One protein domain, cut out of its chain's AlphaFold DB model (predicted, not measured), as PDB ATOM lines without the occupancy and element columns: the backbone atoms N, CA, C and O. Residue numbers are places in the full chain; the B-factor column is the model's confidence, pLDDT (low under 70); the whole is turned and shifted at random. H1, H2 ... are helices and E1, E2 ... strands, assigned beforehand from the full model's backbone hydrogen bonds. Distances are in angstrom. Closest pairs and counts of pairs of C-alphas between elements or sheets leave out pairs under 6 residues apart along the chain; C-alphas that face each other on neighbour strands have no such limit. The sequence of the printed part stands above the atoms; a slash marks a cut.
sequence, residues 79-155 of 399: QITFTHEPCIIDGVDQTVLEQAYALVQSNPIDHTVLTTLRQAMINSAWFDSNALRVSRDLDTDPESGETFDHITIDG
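This is residues 79 to 155 of the 399 residues of an uncharacterized protein of Planctomycetes bacterium (UniProt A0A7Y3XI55). A small twisted wall of three strands, E1, E3 and E2, is covered on one face by a hairpin of two helices, H1 and H2, in two layers; its other face is bare. The strand hairpin E2 and E3 reaches beyond the helices, and residues 141 to 146 at its turn stick out. The printed part has 77 residues, with two named helices and three named strands along the chain as E1, H1, H2, E2, E3; the sheet, in the order E1, E3, E2, is mixed. The class is mixed, helices and strands; the whole is compact, radius of gyration of the C-alphas 12.8 A, spanning 36 by 28 by 21 A.

E1, residues 79 to 82, is parallel to E3, residues 147 to 154, with N 81 and O 151 2.9 A apart. H1, residues 92 to 106, is on the sheet; its closest C-alphas with E1 are Tyr 101 and Ile 80, 7.6 A. H1 and H2, residues 111 to 123, touch as a helical hairpin, closest at the C-alphas of Val 104 and Val 113, 6.5 A, at a shallow tilt of 27 degrees, opposite ways. H2 is on the same face; its closest C-alphas with E2, residues 133 to 140, are Arg 118 and Val 134, 6.1 A. E2 and E3 form an antiparallel hairpin, with N 150 and O 137 2.8 A apart. O i to N i+4 pairs are within hydrogen-bond range in 10 of 11 cases in H1 and 8 of 9 in H2.

E1 begins at C-alpha 79 (34.916, -41.845, -35.304) and is 10.2 A long. H1 measures 21.9 A, H2 18.9 A, E2 21.5 A and E3 21.0 A, first to last C-alpha. E3 ends at C-alpha 154 (38.591, -47.356, -47.552).

The C-alphas farthest apart, of Ala 125 and Gly 145, are 36.7 A apart. The printed part has no cut and no long link. Residues 86 to 89 and 91 have pLDDT under 70.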
ATOM      1  N   GLN A  79      35.127 -42.596 -34.077       92.94
ATOM      2  CA  GLN A  79      34.916 -41.845 -35.304       92.94
ATOM      3  C   GLN A  79      35.048 -42.781 -36.502       92.94
ATOM      4  O   GLN A  79      36.088 -43.401 -36.708       92.94
ATOM      5  N   ILE A  80      33.995 -42.878 -37.312       93.56
ATOM      6  CA  ILE A  80      34.018 -43.636 -38.567       93.56
ATOM      7  C   ILE A  80      34.165 -42.648 -39.719       93.56
ATOM      8  O   ILE A  80      33.407 -41.683 -39.809       93.56
ATOM      9  N   THR A  81      35.139 -42.872 -40.598       92.94
ATOM     10  CA  THR A  81      35.365 -42.042 -41.790       92.94
ATOM     11  C   THR A  81      35.430 -42.911 -43.039       92.94
ATOM     12  O   THR A  81      36.027 -43.988 -43.027       92.94
ATOM     13  N   PHE A  82      34.828 -42.435 -44.128       92.31
ATOM     14  CA  PHE A  82      34.976 -43.029 -45.453       92.31
ATOM     15  C   PHE A  82      36.057 -42.269 -46.219       92.31
ATOM     16  O   PHE A  82      35.977 -41.050 -46.335       92.31
ATOM     17  N   THR A  83      37.053 -42.971 -46.764       90.94
ATOM     18  CA  THR A  83      38.120 -42.329 -47.561       90.94
ATOM     19  C   THR A  83      37.569 -41.691 -48.836       90.94
ATOM     20  O   THR A  83      38.065 -40.670 -49.304       90.94
ATOM     21  N   HIS A  84      36.536 -42.310 -49.403       84.06
ATOM     22  CA  HIS A  84      35.836 -41.818 -50.576       84.06
ATOM     23  C   HIS A  84      34.468 -41.335 -50.119       84.06
ATOM     24  O   HIS A  84      33.624 -42.152 -49.746       84.06
ATOM     25  N   GLU A  85      34.250 -40.020 -50.128       77.00
ATOM     26  CA  GLU A  85      32.925 -39.485 -49.844       77.00
ATOM     27  C   GLU A  85      31.946 -39.997 -50.909       77.00
ATOM     28  O   GLU A  85      32.199 -39.850 -52.115       77.00
ATOM     29  N   PRO A  86      30.837 -40.635 -50.503       66.75
ATOM     30  CA  PRO A  86      29.805 -41.004 -51.445       66.75
ATOM     31  C   PRO A  86      29.267 -39.716 -52.065       66.75
ATOM     32  O   PRO A  86      28.658 -38.906 -51.377       66.75
ATOM     33  N   CYS A  87      29.396 -39.540 -53.380       68.31
ATOM     34  CA  CYS A  87      28.685 -38.472 -54.094       68.31
ATOM     35  C   CYS A  87      27.164 -38.750 -54.182       68.31
ATOM     36  O   CYS A  87      26.492 -38.310 -55.114       68.31
ATOM     37  N   ILE A  88      26.649 -39.604 -53.296       65.38
ATOM     38  CA  ILE A  88      25.373 -40.286 -53.448       65.38
ATOM     39  C   ILE A  88      24.235 -39.338 -53.074       65.38
ATOM     40  O   ILE A  88      24.373 -38.466 -52.224       65.38
ATOM     41  N   ILE A  89      23.107 -39.567 -53.745       64.56
ATOM     42  CA  ILE A  89      21.743 -39.194 -53.370       64.56
ATOM     43  C   ILE A  89      21.617 -39.015 -51.847       64.56
ATOM     44  O   ILE A  89      21.906 -39.950 -51.094       64.56
ATOM     45  N   ASP A  90      21.159 -37.832 -51.430       71.00
ATOM     46  CA  ASP A  90      20.953 -37.463 -50.027       71.00
ATOM     47  C   ASP A  90      20.313 -38.615 -49.222       71.00
ATOM     48  O   ASP A  90      19.239 -39.110 -49.573       71.00
ATOM     49  N   GLY A  91      20.973 -39.043 -48.138       69.62
ATOM     50  CA  GLY A  91      20.450 -40.013 -47.171       69.62
ATOM     51  C   GLY A  91      20.978 -41.446 -47.296       69.62
ATOM     52  O   GLY A  91      20.848 -42.216 -46.343       69.62
ATOM     53  N   VAL A  92      21.605 -41.843 -48.411       75.69
ATOM     54  CA  VAL A  92      22.235 -43.181 -48.499       75.69
ATOM     55  C   VAL A  92      23.449 -43.280 -47.575       75.69
ATOM     56  O   VAL A  92      23.632 -44.291 -46.893       75.69
ATOM     57  N   ASP A  93      24.246 -42.218 -47.530       79.12
ATOM     58  CA  ASP A  93      25.376 -42.047 -46.622       79.12
ATOM     59  C   ASP A  93      24.977 -42.324 -45.167       79.12
ATOM     60  O   ASP A  93      25.637 -43.113 -44.491       79.12
ATOM     61  N   GLN A  94      23.843 -41.775 -44.725       84.38
ATOM     62  CA  GLN A  94      23.324 -41.962 -43.372       84.38
ATOM     63  C   GLN A  94      22.979 -43.420 -43.093       84.38
ATOM     64  O   GLN A  94      23.407 -43.947 -42.075       84.38
ATOM     65  N   THR A  95      22.290 -44.114 -44.003       85.31
ATOM     66  CA  THR A  95      21.916 -45.523 -43.773       85.31
ATOM     67  C   THR A  95      23.127 -46.450 -43.640       85.31
ATOM     68  O   THR A  95      23.158 -47.318 -42.766       85.31
ATOM     69  N   VAL A  96      24.152 -46.255 -44.477       88.12
ATOM     70  CA  VAL A  96      25.386 -47.054 -44.436       88.12
ATOM     71  C   VAL A  96      26.188 -46.729 -43.177       88.12
ATOM     72  O   VAL A  96      26.697 -47.631 -42.509       88.12
ATOM     73  N   LEU A  97      26.264 -45.446 -42.824       89.12
ATOM     74  CA  LEU A  97      26.949 -44.961 -41.634       89.12
ATOM     75  C   LEU A  97      26.258 -45.450 -40.349       89.12
ATOM     76  O   LEU A  97      26.931 -45.962 -39.460       89.12
ATOM     77  N   GLU A  98      24.930 -45.389 -40.265       90.62
ATOM     78  CA  GLU A  98      24.138 -45.931 -39.153       90.62
ATOM     79  C   GLU A  98      24.350 -47.438 -38.989       90.62
ATOM     80  O   GLU A  98      24.561 -47.916 -37.871       90.62
ATOM     81  N   GLN A  99      24.365 -48.192 -40.094       90.25
ATOM     82  CA  GLN A  99      24.655 -49.625 -40.064       90.25
ATOM     83  C   GLN A  99      26.077 -49.903 -39.552       90.25
ATOM     84  O   GLN A  99      26.275 -50.826 -38.757       90.25
ATOM     85  N   ALA A 100      27.062 -49.106 -39.975       92.44
ATOM     86  CA  ALA A 100      28.434 -49.215 -39.492       92.44
ATOM     87  C   ALA A 100      28.529 -48.901 -37.989       92.44
ATOM     88  O   ALA A 100      29.092 -49.696 -37.233       92.44
ATOM     89  N   TYR A 101      27.913 -47.807 -37.530       92.31
ATOM     90  CA  TYR A 101      27.892 -47.428 -36.114       92.31
ATOM     91  C   TYR A 101      27.210 -48.481 -35.239       92.31
ATOM     92  O   TYR A 101      27.756 -48.841 -34.196       92.31
ATOM     93  N   ALA A 102      26.066 -49.023 -35.663       91.50
ATOM     94  CA  ALA A 102      25.348 -50.051 -34.912       91.50
ATOM     95  C   ALA A 102      26.202 -51.314 -34.688       91.50
ATOM     96  O   ALA A 102      26.182 -51.901 -33.604       91.50
ATOM     97  N   LEU A 103      26.991 -51.714 -35.691       91.75
ATOM     98  CA  LEU A 103      27.896 -52.860 -35.582       91.75
ATOM     99  C   LEU A 103      29.058 -52.582 -34.631       91.75
ATOM    100  O   LEU A 103      29.346 -53.408 -33.765       91.75
ATOM    101  N   VAL A 104      29.695 -51.419 -34.755       91.69
ATOM    102  CA  VAL A 104      30.870 -51.072 -33.946       91.69
ATOM    103  C   VAL A 104      30.494 -50.856 -32.477       91.69
ATOM    104  O   VAL A 104      31.183 -51.358 -31.592       91.69
ATOM    105  N   GLN A 105      29.370 -50.186 -32.195       88.56
ATOM    106  CA  GLN A 105      28.908 -49.944 -30.820       88.56
ATOM    107  C   GLN A 105      28.586 -51.235 -30.058       88.56
ATOM    108  O   GLN A 105      28.714 -51.270 -28.836       88.56
ATOM    109  N   SER A 106      28.187 -52.302 -30.758       86.31
ATOM    110  CA  SER A 106      27.872 -53.582 -30.115       86.31
ATOM    111  C   SER A 106      29.097 -54.254 -29.485       86.31
ATOM    112  O   SER A 106      28.958 -54.954 -28.487       86.31
ATOM    113  N   ASN A 107      30.287 -54.036 -30.055       82.06
ATOM    114  CA  ASN A 107      31.538 -54.675 -29.659       82.06
ATOM    115  C   ASN A 107      32.714 -53.746 -30.022       82.06
ATOM    116  O   ASN A 107      33.370 -53.945 -31.036       82.06
ATOM    117  N   PRO A 108      33.024 -52.715 -29.227       76.69
ATOM    118  CA  PRO A 108      33.975 -51.683 -29.644       76.69
ATOM    119  C   PRO A 108      35.406 -52.203 -29.806       76.69
ATOM    120  O   PRO A 108      36.201 -51.583 -30.493       76.69
ATOM    121  N   ILE A 109      35.767 -53.343 -29.223       74.00
ATOM    122  CA  ILE A 109      37.174 -53.723 -29.049       74.00
ATOM    123  C   ILE A 109      37.570 -55.009 -29.770       74.00
ATOM    124  O   ILE A 109      38.750 -55.254 -30.020       74.00
ATOM    125  N   ASP A 110      36.602 -55.833 -30.147       80.38
ATOM    126  CA  ASP A 110      36.926 -57.125 -30.722       80.38
ATOM    127  C   ASP A 110      37.535 -56.966 -32.127       80.38
ATOM    128  O   ASP A 110      36.966 -56.325 -33.006       80.38
ATOM    129  N   HIS A 111      38.693 -57.579 -32.368       78.69
ATOM    130  CA  HIS A 111      39.295 -57.681 -33.700       78.69
ATOM    131  C   HIS A 111      38.340 -58.298 -34.738       78.69
ATOM    132  O   HIS A 111      38.421 -57.985 -35.931       78.69
ATOM    133  N   THR A 112      37.400 -59.144 -34.298       90.50
ATOM    134  CA  THR A 112      36.374 -59.700 -35.184       90.50
ATOM    135  C   THR A 112      35.428 -58.621 -35.710       90.50
ATOM    136  O   THR A 112      34.845 -58.806 -36.777       90.50
ATOM    137  N   VAL A 113      35.310 -57.469 -35.041       91.88
ATOM    138  CA  VAL A 113      34.413 -56.372 -35.431       91.88
ATOM    139  C   VAL A 113      34.830 -55.757 -36.741       91.88
ATOM    140  O   VAL A 113      33.965 -55.525 -37.569       91.88
ATOM    141  N   LEU A 114      36.124 -55.561 -36.994       93.69
ATOM    142  CA  LEU A 114      36.575 -55.019 -38.281       93.69
ATOM    143  C   LEU A 114      36.281 -55.994 -39.425       93.69
ATOM    144  O   LEU A 114      35.883 -55.580 -40.513       93.69
ATOM    145  N   THR A 115      36.408 -57.298 -39.165       95.12
ATOM    146  CA  THR A 115      36.074 -58.340 -40.147       95.12
ATOM    147  C   THR A 115      34.564 -58.403 -40.388       95.12
ATOM    148  O   THR A 115      34.124 -58.434 -41.535       95.12
ATOM    149  N   THR A 116      33.767 -58.356 -39.320       95.25
ATOM    150  CA  THR A 116      32.299 -58.330 -39.366       95.25
ATOM    151  C   THR A 116      31.786 -57.065 -40.044       95.25
ATOM    152  O   THR A 116      30.905 -57.146 -40.893       95.25
ATOM    153  N   LEU A 117      32.368 -55.907 -39.732       95.81
ATOM    154  CA  LEU A 117      32.062 -54.618 -40.343       95.81
ATOM    155  C   LEU A 117      32.386 -54.651 -41.832       95.81
ATOM    156  O   LEU A 117      31.522 -54.334 -42.644       95.81
ATOM    157  N   ARG A 118      33.581 -55.121 -42.213       96.25
ATOM    158  CA  ARG A 118      33.945 -55.315 -43.620       96.25
ATOM    159  C   ARG A 118      32.934 -56.212 -44.330       96.25
ATOM    160  O   ARG A 118      32.450 -55.851 -45.397       96.25
ATOM    161  N   GLN A 119      32.577 -57.350 -43.738       95.94
ATOM    162  CA  GLN A 119      31.609 -58.266 -44.336       95.94
ATOM    163  C   GLN A 119      30.212 -57.642 -44.444       95.94
ATOM    164  O   GLN A 119      29.540 -57.830 -45.454       95.94
ATOM    165  N   ALA A 120      29.777 -56.876 -43.443       94.94
ATOM    166  CA  ALA A 120      28.505 -56.167 -43.471       94.94
ATOM    167  C   ALA A 120      28.473 -55.088 -44.561       94.94
ATOM    168  O   ALA A 120      27.490 -54.994 -45.290       94.94
ATOM    169  N   MET A 121      29.563 -54.337 -44.730       95.00
ATOM    170  CA  MET A 121      29.706 -53.349 -45.801       95.00
ATOM    171  C   MET A 121      29.715 -54.014 -47.185       95.00
ATOM    172  O   MET A 121      29.045 -53.528 -48.092       95.00
ATOM    173  N   ILE A 122      30.365 -55.171 -47.353       94.88
ATOM    174  CA  ILE A 122      30.276 -55.963 -48.596       94.88
ATOM    175  C   ILE A 122      28.833 -56.419 -48.844       94.88
ATOM    176  O   ILE A 122      28.302 -56.249 -49.941       94.88
ATOM    177  N   ASN A 123      28.174 -56.951 -47.814       94.81
ATOM    178  CA  ASN A 123      26.799 -57.443 -47.899       94.81
ATOM    179  C   ASN A 123      25.775 -56.323 -48.137       94.81
ATOM    180  O   ASN A 123      24.690 -56.600 -48.644       94.81
ATOM    181  N   SER A 124      26.113 -55.071 -47.809       94.00
ATOM    182  CA  SER A 124      25.283 -53.904 -48.123       94.00
ATOM    183  C   SER A 124      25.163 -53.652 -49.628       94.00
ATOM    184  O   SER A 124      24.260 -52.941 -50.045       94.00
ATOM    185  N   ALA A 125      26.050 -54.233 -50.450       95.50
ATOM    186  CA  ALA A 125      26.132 -54.030 -51.896       95.50
ATOM    187  C   ALA A 125      26.466 -52.596 -52.357       95.50
ATOM    188  O   ALA A 125      26.443 -52.330 -53.556       95.50
ATOM    189  N   TRP A 126      26.836 -51.695 -51.444       94.50
ATOM    190  CA  TRP A 126      27.352 -50.365 -51.792       94.50
ATOM    191  C   TRP A 126      28.845 -50.355 -52.121       94.50
ATOM    192  O   TRP A 126      29.319 -49.408 -52.734       94.50
ATOM    193  N   PHE A 127      29.590 -51.395 -51.755       94.69
ATOM    194  CA  PHE A 127      31.040 -51.457 -51.943       94.69
ATOM    195  C   PHE A 127      31.439 -52.563 -52.922       94.69
ATOM    196  O   PHE A 127      30.734 -53.560 -53.103       94.69
ATOM    197  N   ASP A 128      32.600 -52.404 -53.556       91.88
ATOM    198  CA  ASP A 128      33.273 -53.511 -54.233       91.88
ATOM    199  C   ASP A 128      33.969 -54.411 -53.199       91.88
ATOM    200  O   ASP A 128      34.808 -53.957 -52.414       91.88
ATOM    201  N   SER A 129      33.647 -55.706 -53.216       92.50
ATOM    202  CA  SER A 129      34.231 -56.706 -52.320       92.50
ATOM    203  C   SER A 129      35.750 -56.802 -52.423       92.50
ATOM    204  O   SER A 129      36.415 -57.126 -51.438       92.50
ATOM    205  N   ASN A 130      36.306 -56.526 -53.602       93.94
ATOM    206  CA  ASN A 130      37.726 -56.718 -53.876       93.94
ATOM    207  C   ASN A 130      38.580 -55.541 -53.399       93.94
ATOM    208  O   ASN A 130      39.751 -55.725 -53.070       93.94
ATOM    209  N   ALA A 131      37.998 -54.344 -53.349       94.44
ATOM    210  CA  ALA A 131      38.714 -53.115 -53.035       94.44
ATOM    211  C   ALA A 131      38.454 -52.603 -51.609       94.44
ATOM    212  O   ALA A 131      39.226 -51.780 -51.127       94.44
ATOM    213  N   LEU A 132      37.427 -53.110 -50.914       96.25
ATOM    214  CA  LEU A 132      37.102 -52.670 -49.559       96.25
ATOM    215  C   LEU A 132      38.148 -53.107 -48.523       96.25
ATOM    216  O   LEU A 132      38.384 -54.305 -48.301       96.25
ATOM    217  N   ARG A 133      38.679 -52.118 -47.811       96.88
ATOM    218  CA  ARG A 133      39.576 -52.214 -46.663       96.88
ATOM    219  C   ARG A 133      38.941 -51.500 -45.475       96.88
ATOM    220  O   ARG A 133      38.321 -50.454 -45.615       96.88
ATOM    221  N   VAL A 134      39.098 -52.092 -44.301       96.44
ATOM    222  CA  VAL A 134      38.671 -51.495 -43.037       96.44
ATOM    223  C   VAL A 134      39.885 -51.525 -42.128       96.44
ATOM    224  O   VAL A 134      40.427 -52.605 -41.875       96.44
ATOM    225  N   SER A 135      40.335 -50.356 -41.689       95.31
ATOM    226  CA  SER A 135      41.403 -50.213 -40.704       95.31
ATOM    227  C   SER A 135      40.882 -49.494 -39.472       95.31
ATOM    228  O   SER A 135      39.842 -48.834 -39.496       95.31
ATOM    229  N   ARG A 136      41.604 -49.686 -38.377       93.81
ATOM    230  CA  ARG A 136      41.357 -49.032 -37.107       93.81
ATOM    231  C   ARG A 136      42.684 -48.515 -36.604       93.81
ATOM    232  O   ARG A 136      43.615 -49.307 -36.460       93.81
ATOM    233  N   ASP A 137      42.716 -47.235 -36.299       92.88
ATOM    234  CA  ASP A 137      43.880 -46.527 -35.811       92.88
ATOM    235  C   ASP A 137      43.454 -45.638 -34.631       92.88
ATOM    236  O   ASP A 137      42.287 -45.276 -34.492       92.88
ATOM    237  N   LEU A 138      44.388 -45.328 -33.734       91.56
ATOM    238  CA  LEU A 138      44.164 -44.299 -32.720       91.56
ATOM    239  C   LEU A 138      44.654 -42.988 -33.306       91.56
ATOM    240  O   LEU A 138      45.840 -42.875 -33.624       91.56
ATOM    241  N   ASP A 139      43.755 -42.024 -33.432       93.00
ATOM    242  CA  ASP A 139      44.097 -40.688 -33.901       93.00
ATOM    243  C   ASP A 139      43.918 -39.681 -32.761       93.00
ATOM    244  O   ASP A 139      43.233 -39.946 -31.770       93.00
ATOM    245  N   THR A 140      44.635 -38.565 -32.828       93.75
ATOM    246  CA  THR A 140      44.571 -37.499 -31.824       93.75
ATOM    247  C   THR A 140      44.280 -36.200 -32.534       93.75
ATOM    248  O   THR A 140      45.060 -35.767 -33.382       93.75
ATOM    249  N   ASP A 141      43.162 -35.577 -32.177       93.44
ATOM    250  CA  ASP A 141      42.768 -34.310 -32.772       93.44
ATOM    251  C   ASP A 141      43.834 -33.251 -32.433       93.44
ATOM    252  O   ASP A 141      44.092 -32.997 -31.252       93.44
ATOM    253  N   PRO A 142      44.489 -32.638 -33.438       93.94
ATOM    254  CA  PRO A 142      45.548 -31.668 -33.199       93.94
ATOM    255  C   PRO A 142      45.051 -30.395 -32.501       93.94
ATOM    256  O   PRO A 142      45.867 -29.692 -31.904       93.94
ATOM    257  N   GLU A 143      43.753 -30.078 -32.580       95.00
ATOM    258  CA  GLU A 143      43.177 -28.885 -31.954       95.00
ATOM    259  C   GLU A 143      42.805 -29.127 -30.484       95.00
ATOM    260  O   GLU A 143      43.138 -28.303 -29.628       95.00
ATOM    261  N   SER A 144      42.150 -30.249 -30.166       94.69
ATOM    262  CA  SER A 144      41.713 -30.564 -28.794       94.69
ATOM    263  C   SER A 144      42.730 -31.367 -27.974       94.69
ATOM    264  O   SER A 144      42.705 -31.321 -26.744       94.69
ATOM    265  N   GLY A 145      43.637 -32.098 -28.630       93.00
ATOM    266  CA  GLY A 145      44.518 -33.079 -27.992       93.00
ATOM    267  C   GLY A 145      43.793 -34.343 -27.515       93.00
ATOM    268  O   GLY A 145      44.407 -35.168 -26.836       93.00
ATOM    269  N   GLU A 146      42.505 -34.506 -27.837       92.44
ATOM    270  CA  GLU A 146      41.727 -35.688 -27.478       92.44
ATOM    271  C   GLU A 146      42.060 -36.853 -28.419       92.44
ATOM    272  O   GLU A 146      42.041 -36.723 -29.644       92.44
ATOM    273  N   THR A 147      42.378 -38.011 -27.836       90.44
ATOM    274  CA  THR A 147      42.573 -39.257 -28.586       90.44
ATOM    275  C   THR A 147      41.225 -39.931 -28.829       90.44
ATOM    276  O   THR A 147      40.394 -39.998 -27.924       90.44
ATOM    277  N   PHE A 148      41.014 -40.475 -30.025       91.75
ATOM    278  CA  PHE A 148      39.788 -41.175 -30.404       91.75
ATOM    279  C   PHE A 148      40.077 -42.459 -31.195       91.75
ATOM    280  O   PHE A 148      41.157 -42.638 -31.761       91.75
ATOM    281  N   ASP A 149      39.113 -43.383 -31.194       91.75
ATOM    282  CA  ASP A 149      39.178 -44.625 -31.974       91.75
ATOM    283  C   ASP A 149      38.706 -44.338 -33.403       91.75
ATOM    284  O   ASP A 149      37.509 -44.162 -33.653       91.75
ATOM    285  N   HIS A 150      39.649 -44.242 -34.341       93.94
ATOM    286  CA  HIS A 150      39.379 -43.893 -35.730       93.94
ATOM    287  C   HIS A 150      39.267 -45.146 -36.591       93.94
ATOM    288  O   HIS A 150      40.233 -45.877 -36.806       93.94
ATOM    289  N   ILE A 151      38.074 -45.395 -37.122       94.75
ATOM    290  CA  ILE A 151      37.825 -46.484 -38.065       94.75
ATOM    291  C   ILE A 151      37.730 -45.896 -39.465       94.75
ATOM    292  O   ILE A 151      36.796 -45.157 -39.786       94.75
ATOM    293  N   THR A 152      38.678 -46.274 -40.318       95.31
ATOM    294  CA  THR A 152      38.697 -45.866 -41.722       95.31
ATOM    295  C   THR A 152      38.133 -46.981 -42.593       95.31
ATOM    296  O   THR A 152      38.629 -48.111 -42.596       95.31
ATOM    297  N   ILE A 153      37.082 -46.659 -43.347       95.31
ATOM    298  CA  ILE A 153      36.497 -47.528 -44.367       95.31
ATOM    299  C   ILE A 153      36.976 -47.019 -45.727       95.31
ATOM    300  O   ILE A 153      36.467 -46.033 -46.264       95.31
ATOM    301  N   ASP A 154      37.979 -47.698 -46.276       95.69
ATOM    302  CA  ASP A 154      38.591 -47.356 -47.552       95.69
ATOM    303  C   ASP A 154      38.122 -48.309 -48.651       95.69
ATOM    304  O   ASP A 154      38.353 -49.515 -48.607       95.69
ATOM    305  N   GLY A 155      37.456 -47.772 -49.661       93.50
ATOM    306  CA  GLY A 155      37.079 -48.522 -50.843       93.50
ATOM    307  C   GLY A 155      36.196 -47.697 -51.771       93.50
ATOM    308  O   GLY A 155      35.528 -46.766 -51.316       93.50
TER     309      GLY A 155